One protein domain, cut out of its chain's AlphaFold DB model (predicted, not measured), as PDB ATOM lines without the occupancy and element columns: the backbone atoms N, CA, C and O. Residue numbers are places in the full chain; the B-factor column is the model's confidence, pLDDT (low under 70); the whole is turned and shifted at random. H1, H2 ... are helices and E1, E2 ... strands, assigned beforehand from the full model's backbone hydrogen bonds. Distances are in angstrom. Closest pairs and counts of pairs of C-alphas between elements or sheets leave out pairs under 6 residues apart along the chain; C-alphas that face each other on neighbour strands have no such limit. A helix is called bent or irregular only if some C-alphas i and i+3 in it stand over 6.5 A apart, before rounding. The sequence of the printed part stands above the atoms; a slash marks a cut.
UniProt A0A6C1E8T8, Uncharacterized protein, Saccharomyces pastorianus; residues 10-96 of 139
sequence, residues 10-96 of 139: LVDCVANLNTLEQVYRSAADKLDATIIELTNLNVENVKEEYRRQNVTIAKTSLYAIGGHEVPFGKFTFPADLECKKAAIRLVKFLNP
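What this domain is: This is residues 10 to 96 of the 139 residues of an uncharacterized protein of Saccharomyces pastorianus (UniProt A0A6C1E8T8). Two lobes are joined by a thin neck at residues 59 to 61: one is a three-stranded sheet with H1 over one face, the other is H2 with the hairpin E4 and E5 and the helix H3 reaching away from it, and residues 89 to 96 stick out. The printed part has 87 residues, mixed in class, in the order E1 H1 E2 E3 H2 E4 E5 H3. The sheet E1 E2 E3 is parallel. The whole is only just loose, close to compact, with a radius of gyration of the C-alphas of 14.5 A, and flat, spanning 41 by 36 by 19 A.

Where its parts are: In the sheet, E1 is residues 10 to 12, from C-alpha 10 at (46.609, -38.921, 12.657); E2 is 33 to 37, 12.5 A; E3 is 55 to 59, 12.9 A. H1 is 17 to 26, 14.5 A. H2 is 62 to 66, E4 70 to 72 and E5 75 to 77. H3 is 81 to 94, 19.9 A, ending at (25.977, -40.896, 8.030).

How they stand to each other: N 12 and O 36 are 2.9 A apart between E1 and E2, and N 35 and O 56 2.8 A between E2 and E3. E1, H1 and E2 form a strand-helix-strand unit, parallel neighbour strands with a helix between, its crossover right-handed. In two layers, H1 is on one face of the sheet at a height of 9.0 A, along the strands; the closest C-alphas of E1 and H1, Asp 12 and Leu 20, are 6.2 A apart. E4 and E5 are an antiparallel hairpin, with N 72 and O 75 2.8 A apart. H2 touches H3, through residues 83 to 87 of H3 alone; the closest C-alphas, Ile 65 and Lys 84, are 4.8 A apart. H1 and H3 are apart. In H1 and H3 every O i to N i+4 pair is within hydrogen-bond range; irregular H2, with C-alphas 63 and 66 7.2 A apart, has 0 of 1, and 0 of 2 O i to N i+3 pairs.

The domain as a whole: The C-alphas farthest apart, Glu 49 and Pro 96, are 46.1 A apart. The printed part has no cut. The link from E2 to E3, 17 residues, is long. Mean pLDDT of the printed part is 87.8; residues 60 to 62 are under 70.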
ATOM      1  N   LEU A  10      46.273 -40.320  12.405       91.12
ATOM      2  CA  LEU A  10      46.609 -38.921  12.657       91.12
ATOM      3  C   LEU A  10      46.402 -38.139  11.366       91.12
ATOM      4  O   LEU A  10      46.808 -38.608  10.315       91.12
ATOM      5  N   VAL A  11      45.783 -36.965  11.413       89.88
ATOM      6  CA  VAL A  11      45.520 -36.176  10.199       89.88
ATOM      7  C   VAL A  11      46.378 -34.917  10.230       89.88
ATOM      8  O   VAL A  11      46.218 -34.099  11.136       89.88
ATOM      9  N   ASP A  12      47.271 -34.755   9.249       89.06
ATOM     10  CA  ASP A  12      47.950 -33.479   9.019       89.06
ATOM     11  C   ASP A  12      47.092 -32.601   8.106       89.06
ATOM     12  O   ASP A  12      47.111 -32.715   6.881       89.06
ATOM     13  N   CYS A  13      46.325 -31.712   8.731       83.31
ATOM     14  CA  CYS A  13      45.426 -30.806   8.026       83.31
ATOM     15  C   CYS A  13      46.128 -29.600   7.387       83.31
ATOM     16  O   CYS A  13      45.524 -28.936   6.546       83.31
ATOM     17  N   VAL A  14      47.347 -29.265   7.825       85.94
ATOM     18  CA  VAL A  14      48.099 -28.110   7.306       85.94
ATOM     19  C   VAL A  14      49.005 -28.540   6.157       85.94
ATOM     20  O   VAL A  14      49.213 -27.752   5.234       85.94
ATOM     21  N   ALA A  15      49.470 -29.793   6.190       84.88
ATOM     22  CA  ALA A  15      50.061 -30.480   5.051       84.88
ATOM     23  C   ALA A  15      51.289 -29.752   4.469       84.88
ATOM     24  O   ALA A  15      51.395 -29.486   3.271       84.88
ATOM     25  N   ASN A  16      52.230 -29.391   5.344       89.38
ATOM     26  CA  ASN A  16      53.545 -28.875   4.969       89.38
ATOM     27  C   ASN A  16      54.660 -29.644   5.697       89.38
ATOM     28  O   ASN A  16      54.395 -30.431   6.599       89.38
ATOM     29  N   LEU A  17      55.923 -29.405   5.327       91.12
ATOM     30  CA  LEU A  17      57.068 -30.138   5.889       91.12
ATOM     31  C   LEU A  17      57.137 -30.074   7.425       91.12
ATOM     32  O   LEU A  17      57.401 -31.082   8.078       91.12
ATOM     33  N   ASN A  18      56.863 -28.905   8.009       91.81
ATOM     34  CA  ASN A  18      56.936 -28.720   9.455       91.81
ATOM     35  C   ASN A  18      55.800 -29.452  10.172       91.81
ATOM     36  O   ASN A  18      56.031 -30.089  11.200       91.81
ATOM     37  N   THR A  19      54.573 -29.354   9.659       92.62
ATOM     38  CA  THR A  19      53.413 -29.992  10.293       92.62
ATOM     39  C   THR A  19      53.434 -31.497  10.113       92.62
ATOM     40  O   THR A  19      53.117 -32.208  11.067       92.62
ATOM     41  N   LEU A  20      53.933 -31.986   8.975       93.25
ATOM     42  CA  LEU A  20      54.107 -33.411   8.750       93.25
ATOM     43  C   LEU A  20      55.049 -34.012   9.791       93.25
ATOM     44  O   LEU A  20      54.705 -35.013  10.412       93.25
ATOM     45  N   GLU A  21      56.202 -33.384  10.043       92.25
ATOM     46  CA  GLU A  21      57.152 -33.860  11.055       92.25
ATOM     47  C   GLU A  21      56.539 -33.842  12.468       92.25
ATOM     48  O   GLU A  21      56.685 -34.803  13.226       92.25
ATOM     49  N   GLN A  22      55.796 -32.787  12.823       91.69
ATOM     50  CA  GLN A  22      55.121 -32.687  14.125       91.69
ATOM     51  C   GLN A  22      54.064 -33.782  14.323       91.69
ATOM     52  O   GLN A  22      54.019 -34.431  15.375       91.69
ATOM     53  N   VAL A  23      53.226 -34.016  13.310       92.00
ATOM     54  CA  VAL A  23      52.206 -35.070  13.334       92.00
ATOM     55  C   VAL A  23      52.870 -36.447  13.343       92.00
ATOM     56  O   VAL A  23      52.466 -37.316  14.111       92.00
ATOM     57  N   TYR A  24      53.955 -36.634  12.589       92.75
ATOM     58  CA  TYR A  24      54.702 -37.888  12.561       92.75
ATOM     59  C   TYR A  24      55.261 -38.273  13.921       92.75
ATOM     60  O   TYR A  24      55.105 -39.409  14.371       92.75
ATOM     61  N   ARG A  25      55.851 -37.306  14.619       90.50
ATOM     62  CA  ARG A  25      56.384 -37.496  15.973       90.50
ATOM     63  C   ARG A  25      55.295 -37.674  17.032       90.50
ATOM     64  O   ARG A  25      55.596 -38.091  18.145       90.50
ATOM     65  N   SER A  26      54.043 -37.380  16.690       89.94
ATOM     66  CA  SER A  26      52.886 -37.623  17.551       89.94
ATOM     67  C   SER A  26      52.374 -39.066  17.463       89.94
ATOM     68  O   SER A  26      51.639 -39.498  18.347       89.94
ATOM     69  N   ALA A  27      52.757 -39.831  16.435       91.12
ATOM     70  CA  ALA A  27      52.417 -41.247  16.355       91.12
ATOM     71  C   ALA A  27      53.172 -42.062  17.420       91.12
ATOM     72  O   ALA A  27      54.351 -41.812  17.694       91.12
ATOM     73  N   ALA A  28      52.491 -43.050  17.999       89.62
ATOM     74  CA  ALA A  28      53.019 -43.891  19.068       89.62
ATOM     75  C   ALA A  28      54.268 -44.680  18.636       89.62
ATOM     76  O   ALA A  28      54.346 -45.176  17.515       89.62
ATOM     77  N   ASP A  29      55.229 -44.849  19.546       88.44
ATOM     78  CA  ASP A  29      56.521 -45.486  19.229       88.44
ATOM     79  C   ASP A  29      56.430 -46.961  18.847       88.44
ATOM     80  O   ASP A  29      57.266 -47.446  18.093       88.44
ATOM     81  N   LYS A  30      55.441 -47.681  19.382       89.00
ATOM     82  CA  LYS A  30      55.349 -49.146  19.269       89.00
ATOM     83  C   LYS A  30      54.054 -49.649  18.641       89.00
ATOM     84  O   LYS A  30      53.875 -50.857  18.545       89.00
ATOM     85  N   LEU A  31      53.132 -48.753  18.297       91.50
ATOM     86  CA  LEU A  31      51.850 -49.127  17.705       91.50
ATOM     87  C   LEU A  31      51.799 -48.640  16.270       91.50
ATOM     88  O   LEU A  31      52.322 -47.569  15.964       91.50
ATOM     89  N   ASP A  32      51.138 -49.413  15.419       94.00
ATOM     90  CA  ASP A  32      50.933 -49.013  14.039       94.00
ATOM     91  C   ASP A  32      50.055 -47.763  13.972       94.00
ATOM     92  O   ASP A  32      49.015 -47.661  14.632       94.00
ATOM     93  N   ALA A  33      50.489 -46.803  13.162       93.50
ATOM     94  CA  ALA A  33      49.779 -45.559  12.945       93.50
ATOM     95  C   ALA A  33      49.816 -45.167  11.470       93.50
ATOM     96  O   ALA A  33      50.824 -45.313  10.779       93.50
ATOM     97  N   THR A  34      48.705 -44.624  10.993       93.38
ATOM     98  CA  THR A  34      48.597 -44.039   9.662       93.38
ATOM     99  C   THR A  34      48.446 -42.534   9.789       93.38
ATOM    100  O   THR A  34      47.500 -42.038  10.399       93.38
ATOM    101  N   ILE A  35      49.364 -41.796   9.184       91.94
ATOM    102  CA  ILE A  35      49.226 -40.358   9.006       91.94
ATOM    103  C   ILE A  35      48.486 -40.126   7.698       91.94
ATOM    104  O   ILE A  35      48.940 -40.553   6.641       91.94
ATOM    105  N   ILE A  36      47.348 -39.454   7.783       89.62
ATOM    106  CA  ILE A  36      46.588 -38.948   6.655       89.62
ATOM    107  C   ILE A  36      47.145 -37.572   6.307       89.62
ATOM    108  O   ILE A  36      46.928 -36.598   7.029       89.62
ATOM    109  N   GLU A  37      47.882 -37.515   5.209       88.00
ATOM    110  CA  GLU A  37      48.472 -36.296   4.663       88.00
ATOM    111  C   GLU A  37      47.564 -35.787   3.529       88.00
ATOM    112  O   GLU A  37      47.128 -36.577   2.684       88.00
ATOM    113  N   LEU A  38      47.197 -34.499   3.558       80.88
ATOM    114  CA  LEU A  38      46.168 -33.932   2.671       80.88
ATOM    115  C   LEU A  38      46.706 -33.368   1.344       80.88
ATOM    116  O   LEU A  38      45.919 -32.886   0.525       80.88
ATOM    117  N   THR A  39      48.019 -33.400   1.126       77.50
ATOM    118  CA  THR A  39      48.679 -32.938  -0.097       77.50
ATOM    119  C   THR A  39      49.416 -34.086  -0.798       77.50
ATOM    120  O   THR A  39      48.807 -35.094  -1.160       77.50
ATOM    121  N   ASN A  40      50.700 -33.902  -1.110       77.50
ATOM    122  CA  ASN A  40      51.520 -34.847  -1.852       77.50
ATOM    123  C   ASN A  40      52.768 -35.307  -1.088       77.50
ATOM    124  O   ASN A  40      53.569 -36.051  -1.673       77.50
ATOM    125  N   LEU A  41      52.920 -34.918   0.180       85.81
ATOM    126  CA  LEU A  41      54.069 -35.290   0.992       85.81
ATOM    127  C   LEU A  41      54.024 -36.786   1.340       85.81
ATOM    128  O   LEU A  41      52.983 -37.442   1.341       85.81
ATOM    129  N   ASN A  42      55.193 -37.368   1.569       89.25
ATOM    130  CA  ASN A  42      55.357 -38.782   1.881       89.25
ATOM    131  C   ASN A  42      56.486 -38.982   2.900       89.25
ATOM    132  O   ASN A  42      57.020 -38.029   3.465       89.25
ATOM    133  N   VAL A  43      56.843 -40.243   3.149       90.81
ATOM    134  CA  VAL A  43      57.872 -40.591   4.138       90.81
ATOM    135  C   VAL A  43      59.247 -40.018   3.784       90.81
ATOM    136  O   VAL A  43      60.017 -39.703   4.687       90.81
ATOM    137  N   GLU A  44      59.526 -39.772   2.501       91.69
ATOM    138  CA  GLU A  44      60.774 -39.141   2.061       91.69
ATOM    139  C   GLU A  44      60.875 -37.674   2.487       91.69
ATOM    140  O   GLU A  44      61.970 -37.129   2.605       91.69
ATOM    141  N   ASN A  45      59.740 -37.033   2.778       92.44
ATOM    142  CA  ASN A  45      59.699 -35.675   3.309       92.44
ATOM    143  C   ASN A  45      59.915 -35.611   4.829       92.44
ATOM    144  O   ASN A  45      60.036 -34.516   5.376       92.44
ATOM    145  N   VAL A  46      59.979 -36.759   5.512       92.44
ATOM    146  CA  VAL A  46      60.330 -36.858   6.933       92.44
ATOM    147  C   VAL A  46      61.841 -37.054   7.049       92.44
ATOM    148  O   VAL A  46      62.425 -37.832   6.291       92.44
ATOM    149  N   LYS A  47      62.491 -36.377   8.005       91.38
ATOM    150  CA  LYS A  47      63.925 -36.582   8.278       91.38
ATOM    151  C   LYS A  47      64.201 -38.047   8.600       91.38
ATOM    152  O   LYS A  47      63.460 -38.654   9.371       91.38
ATOM    153  N   GLU A  48      65.275 -38.591   8.034       92.44
ATOM    154  CA  GLU A  48      65.625 -40.012   8.153       92.44
ATOM    155  C   GLU A  48      65.689 -40.493   9.605       92.44
ATOM    156  O   GLU A  48      65.140 -41.544   9.919       92.44
ATOM    157  N   GLU A  49      66.244 -39.675  10.504       92.38
ATOM    158  CA  GLU A  49      66.351 -39.951  11.945       92.38
ATOM    159  C   GLU A  49      65.005 -40.187  12.654       92.38
ATOM    160  O   GLU A  49      64.968 -40.803  13.717       92.38
ATOM    161  N   TYR A  50      63.895 -39.716  12.077       90.19
ATOM    162  CA  TYR A  50      62.554 -39.911  12.623       90.19
ATOM    163  C   TYR A  50      61.759 -40.999  11.913       90.19
ATOM    164  O   TYR A  50      60.686 -41.343  12.403       90.19
ATOM    165  N   ARG A  51      62.229 -41.544  10.785       93.19
ATOM    166  CA  ARG A  51      61.468 -42.536  10.016       93.19
ATOM    167  C   ARG A  51      61.372 -43.847  10.793       93.19
ATOM    168  O   ARG A  51      62.366 -44.406  11.244       93.19
ATOM    169  N   ARG A  52      60.152 -44.359  10.922       92.44
ATOM    170  CA  ARG A  52      59.817 -45.610  11.605       92.44
ATOM    171  C   ARG A  52      58.983 -46.502  10.692       92.44
ATOM    172  O   ARG A  52      58.154 -46.013   9.930       92.44
ATOM    173  N   GLN A  53      59.174 -47.816  10.803       92.75
ATOM    174  CA  GLN A  53      58.464 -48.803   9.979       92.75
ATOM    175  C   GLN A  53      56.984 -48.960  10.361       92.75
ATOM    176  O   GLN A  53      56.169 -49.290   9.508       92.75
ATOM    177  N   ASN A  54      56.623 -48.683  11.618       92.50
ATOM    178  CA  ASN A  54      55.248 -48.769  12.121       92.50
ATOM    179  C   ASN A  54      54.385 -47.540  11.773       92.50
ATOM    180  O   ASN A  54      53.240 -47.444  12.209       92.50
ATOM    181  N   VAL A  55      54.918 -46.568  11.025       92.94
ATOM    182  CA  VAL A  55      54.180 -45.359  10.649       92.94
ATOM    183  C   VAL A  55      54.061 -45.275   9.137       92.94
ATOM    184  O   VAL A  55      55.035 -45.033   8.426       92.94
ATOM    185  N   THR A  56      52.834 -45.430   8.652       94.00
ATOM    186  CA  THR A  56      52.498 -45.278   7.234       94.00
ATOM    187  C   THR A  56      51.991 -43.867   6.975       94.00
ATOM    188  O   THR A  56      51.204 -43.337   7.755       94.00
ATOM    189  N   ILE A  57      52.400 -43.253   5.866       90.62
ATOM    190  CA  ILE A  57      51.816 -41.990   5.403       90.62
ATOM    191  C   ILE A  57      50.886 -42.315   4.244       90.62
ATOM    192  O   ILE A  57      51.334 -42.622   3.139       90.62
ATOM    193  N   ALA A  58      49.586 -42.281   4.518       85.69
ATOM    194  CA  ALA A  58      48.567 -42.412   3.499       85.69
ATOM    195  C   ALA A  58      48.237 -41.025   2.954       85.69
ATOM    196  O   ALA A  58      47.836 -40.118   3.686       85.69
ATOM    197  N   LYS A  59      48.373 -40.876   1.640       74.38
ATOM    198  CA  LYS A  59      47.907 -39.681   0.949       74.38
ATOM    199  C   LYS A  59      46.396 -39.780   0.843       74.38
ATOM    200  O   LYS A  59      45.878 -40.717   0.241       74.38
ATOM    201  N   THR A  60      45.687 -38.837   1.440       64.62
ATOM    202  CA  THR A  60      44.287 -38.619   1.096       64.62
ATOM    203  C   THR A  60      44.256 -37.412   0.198       64.62
ATOM    204  O   THR A  60      44.357 -36.272   0.643       64.62
ATOM    205  N   SER A  61      44.053 -37.670  -1.086       63.88
ATOM    206  CA  SER A  61      43.594 -36.631  -1.986       63.88
ATOM    207  C   SER A  61      42.162 -36.299  -1.567       63.88
ATOM    208  O   SER A  61      41.220 -36.908  -2.067       63.88
ATOM    209  N   LEU A  62      41.972 -35.352  -0.639       64.75
ATOM    210  CA  LEU A  62      40.645 -34.831  -0.257       64.75
ATOM    211  C   LEU A  62      39.813 -34.494  -1.511       64.75
ATOM    212  O   LEU A  62      38.599 -34.678  -1.559       64.75
ATOM    213  N   TYR A  63      40.518 -34.055  -2.552       70.69
ATOM    214  CA  TYR A  63      40.004 -33.715  -3.866       70.69
ATOM    215  C   TYR A  63      39.610 -34.925  -4.733       70.69
ATOM    216  O   TYR A  63      38.758 -34.786  -5.602       70.69
ATOM    217  N   ALA A  64      40.125 -36.130  -4.483       77.00
ATOM    218  CA  ALA A  64      39.821 -37.326  -5.278       77.00
ATOM    219  C   ALA A  64      38.499 -38.014  -4.895       77.00
ATOM    220  O   ALA A  64      38.157 -39.051  -5.465       77.00
ATOM    221  N   ILE A  65      37.704 -37.430  -3.988       84.62
ATOM    222  CA  ILE A  65      36.403 -37.976  -3.561       84.62
ATOM    223  C   ILE A  65      35.434 -38.225  -4.733       84.62
ATOM    224  O   ILE A  65      34.579 -39.109  -4.678       84.62
ATOM    225  N   GLY A  66      35.581 -37.465  -5.824       85.19
ATOM    226  CA  GLY A  66      34.809 -37.634  -7.056       85.19
ATOM    227  C   GLY A  66      35.234 -38.831  -7.919       85.19
ATOM    228  O   GLY A  66      34.515 -39.179  -8.864       85.19
ATOM    229  N   GLY A  67      36.369 -39.466  -7.612       87.88
ATOM    230  CA  GLY A  67      36.965 -40.583  -8.353       87.88
ATOM    231  C   GLY A  67      37.416 -40.234  -9.769       87.88
ATOM    232  O   GLY A  67      37.411 -41.100 -10.635       87.88
ATOM    233  N   HIS A  68      37.747 -38.969 -10.010       88.94
ATOM    234  CA  HIS A  68      38.331 -38.463 -11.249       88.94
ATOM    235  C   HIS A  68      39.540 -37.593 -10.904       88.94
ATOM    236  O   HIS A  68      39.717 -37.213  -9.744       88.94
ATOM    237  N   GLU A  69      40.379 -37.309 -11.896       88.56
ATOM    238  CA  GLU A  69      41.526 -36.424 -11.715       88.56
ATOM    239  C   GLU A  69      41.065 -35.001 -11.393       88.56
ATOM    240  O   GLU A  69      40.109 -34.503 -11.991       88.56
ATOM    241  N   VAL A  70      41.753 -34.337 -10.464       85.38
ATOM    242  CA  VAL A  70      41.430 -32.962 -10.070       85.38
ATOM    243  C   VAL A  70      42.630 -32.048 -10.300       85.38
ATOM    244  O   VAL A  70      43.644 -32.189  -9.610       85.38
ATOM    245  N   PRO A  71      42.527 -31.082 -11.230       85.94
ATOM    246  CA  PRO A  71      43.524 -30.030 -11.379       85.94
ATOM    247  C   PRO A  71      43.553 -29.118 -10.144       85.94
ATOM    248  O   PRO A  71      42.517 -28.616  -9.706       85.94
ATOM    249  N   PHE A  72      44.743 -28.866  -9.600       77.94
ATOM    250  CA  PHE A  72      44.964 -28.001  -8.443       77.94
ATOM    251  C   PHE A  72      46.226 -27.149  -8.623       77.94
ATOM    252  O   PHE A  72      47.349 -27.522  -8.265       77.94
ATOM    253  N   GLY A  73      46.043 -25.966  -9.209       81.19
ATOM    254  CA  GLY A  73      47.157 -25.095  -9.570       81.19
ATOM    255  C   GLY A  73      48.078 -25.776 -10.585       81.19
ATOM    256  O   GLY A  73      47.653 -26.091 -11.689       81.19
ATOM    257  N   LYS A  74      49.345 -25.994 -10.208       82.12
ATOM    258  CA  LYS A  74      50.353 -26.671 -11.048       82.12
ATOM    259  C   LYS A  74      50.376 -28.195 -10.884       82.12
ATOM    260  O   LYS A  74      51.138 -28.859 -11.578       82.12
ATOM    261  N   PHE A  75      49.600 -28.736  -9.951       76.12
ATOM    262  CA  PHE A  75      49.550 -30.165  -9.663       76.12
ATOM    263  C   PHE A  75      48.215 -30.743 -10.126       76.12
ATOM    264  O   PHE A  75      47.196 -30.057 -10.097       76.12
ATOM    265  N   THR A  76      48.213 -32.017 -10.504       81.38
ATOM    266  CA  THR A  76      46.987 -32.772 -10.773       81.38
ATOM    267  C   THR A  76      46.911 -33.907  -9.772       81.38
ATOM    268  O   THR A  76      47.817 -34.739  -9.701       81.38
ATOM    269  N   PHE A  77      45.843 -33.934  -8.978       79.12
ATOM    270  CA  PHE A  77      45.553 -35.082  -8.133       79.12
ATOM    271  C   PHE A  77      45.034 -36.221  -9.016       79.12
ATOM    272  O   PHE A  77      44.107 -35.987  -9.797       79.12
ATOM    273  N   PRO A  78      45.598 -37.437  -8.914       83.00
ATOM    274  CA  PRO A  78      45.138 -38.569  -9.704       83.00
ATOM    275  C   PRO A  78      43.730 -38.998  -9.279       83.00
ATOM    276  O   PRO A  78      43.293 -38.746  -8.152       83.00
ATOM    277  N   ALA A  79      43.030 -39.685 -10.179       86.38
ATOM    278  CA  ALA A  79      41.754 -40.308  -9.862       86.38
ATOM    279  C   ALA A  79      41.925 -41.412  -8.802       86.38
ATOM    280  O   ALA A  79      42.822 -42.247  -8.906       86.38
ATOM    281  N   ASP A  80      41.016 -41.458  -7.825       86.00
ATOM    282  CA  ASP A  80      40.982 -42.503  -6.798       86.00
ATOM    283  C   ASP A  80      39.568 -43.094  -6.665       86.00
ATOM    284  O   ASP A  80      38.665 -42.548  -6.018       86.00
ATOM    285  N   LEU A  81      39.360 -44.238  -7.319       89.62
ATOM    286  CA  LEU A  81      38.083 -44.952  -7.292       89.62
ATOM    287  C   LEU A  81      37.768 -45.542  -5.912       89.62
ATOM    288  O   LEU A  81      36.589 -45.662  -5.566       89.62
ATOM    289  N   GLU A  82      38.778 -45.900  -5.119       87.62
ATOM    290  CA  GLU A  82      38.559 -46.434  -3.775       87.62
ATOM    291  C   GLU A  82      38.157 -45.328  -2.802       87.62
ATOM    292  O   GLU A  82      37.218 -45.526  -2.025       87.62
ATOM    293  N   CYS A  83      38.747 -44.135  -2.918       84.69
ATOM    294  CA  CYS A  83      38.301 -42.943  -2.195       84.69
ATOM    295  C   CYS A  83      36.827 -42.634  -2.497       84.69
ATOM    296  O   CYS A  83      36.015 -42.491  -1.575       84.69
ATOM    297  N   LYS A  84      36.427 -42.653  -3.778       90.31
ATOM    298  CA  LYS A  84      35.018 -42.486  -4.179       90.31
ATOM    299  C   LYS A  84      34.106 -43.534  -3.541       90.31
ATOM    300  O   LYS A  84      33.053 -43.196  -2.993       90.31
ATOM    301  N   LYS A  85      34.487 -44.816  -3.584       92.69
ATOM    302  CA  LYS A  85      33.706 -45.897  -2.956       92.69
ATOM    303  C   LYS A  85      33.605 -45.708  -1.441       92.69
ATOM    304  O   LYS A  85      32.524 -45.895  -0.880       92.69
ATOM    305  N   ALA A  86      34.694 -45.322  -0.779       89.94
ATOM    306  CA  ALA A  86      34.723 -45.045   0.654       89.94
ATOM    307  C   ALA A  86      33.798 -43.877   1.025       89.94
ATOM    308  O   ALA A  86      33.006 -44.003   1.956       89.94
ATOM    309  N   ALA A  87      33.810 -42.797   0.245       89.69
ATOM    310  CA  ALA A  87      32.918 -41.660   0.433       89.69
ATOM    311  C   ALA A  87      31.439 -42.029   0.260       89.69
ATOM    312  O   ALA A  87      30.609 -41.657   1.089       89.69
ATOM    313  N   ILE A  88      31.103 -42.827  -0.759       94.12
ATOM    314  CA  ILE A  88      29.737 -43.345  -0.943       94.12
ATOM    315  C   ILE A  88      29.301 -44.159   0.283       94.12
ATOM    316  O   ILE A  88      28.180 -43.987   0.768       94.12
ATOM    317  N   ARG A  89      30.172 -45.034   0.809       95.38
ATOM    318  CA  ARG A  89      29.892 -45.803   2.033       95.38
ATOM    319  C   ARG A  89      29.691 -44.886   3.240       95.38
ATOM    320  O   ARG A  89      28.737 -45.088   3.989       95.38
ATOM    321  N   LEU A  90      30.532 -43.866   3.394       92.00
ATOM    322  CA  LEU A  90      30.443 -42.896   4.483       92.00
ATOM    323  C   LEU A  90      29.121 -42.119   4.444       92.00
ATOM    324  O   LEU A  90      28.426 -42.056   5.453       92.00
ATOM    325  N   VAL A  91      28.723 -41.588   3.284       92.56
ATOM    326  CA  VAL A  91      27.447 -40.865   3.132       92.56
ATOM    327  C   VAL A  91      26.262 -41.780   3.446       92.56
ATOM    328  O   VAL A  91      25.363 -41.385   4.189       92.56
ATOM    329  N   LYS A  92      26.276 -43.029   2.955       95.31
ATOM    330  CA  LYS A  92      25.242 -44.030   3.282       95.31
ATOM    331  C   LYS A  92      25.176 -44.331   4.782       95.31
ATOM    332  O   LYS A  92      24.085 -44.511   5.312       95.31
ATOM    333  N   PHE A  93      26.319 -44.363   5.464       94.56
ATOM    334  CA  PHE A  93      26.393 -44.575   6.909       94.56
ATOM    335  C   PHE A  93      25.905 -43.364   7.723       94.56
ATOM    336  O   PHE A  93      25.221 -43.557   8.734       94.56
ATOM    337  N   LEU A  94      26.258 -42.141   7.306       94.38
ATOM    338  CA  LEU A  94      25.977 -40.896   8.030       94.38
ATOM    339  C   LEU A  94      24.542 -40.398   7.837       94.38
ATOM    340  O   LEU A  94      23.910 -40.000   8.813       94.38
ATOM    341  N   ASN A  95      24.001 -40.440   6.616       93.81
ATOM    342  CA  ASN A  95      22.672 -39.899   6.296       93.81
ATOM    343  C   ASN A  95      21.525 -40.366   7.213       93.81
ATOM    344  O   ASN A  95      20.694 -39.534   7.582       93.81
ATOM    345  N   PRO A  96      21.426 -41.644   7.624       94.44
ATOM    346  CA  PRO A  96      20.395 -42.035   8.585       94.44
ATOM    347  C   PRO A  96      20.651 -41.496  10.007       94.44
ATOM    348  O   PRO A  96      19.699 -41.322  10.764       94.44
TER     349      PRO A  96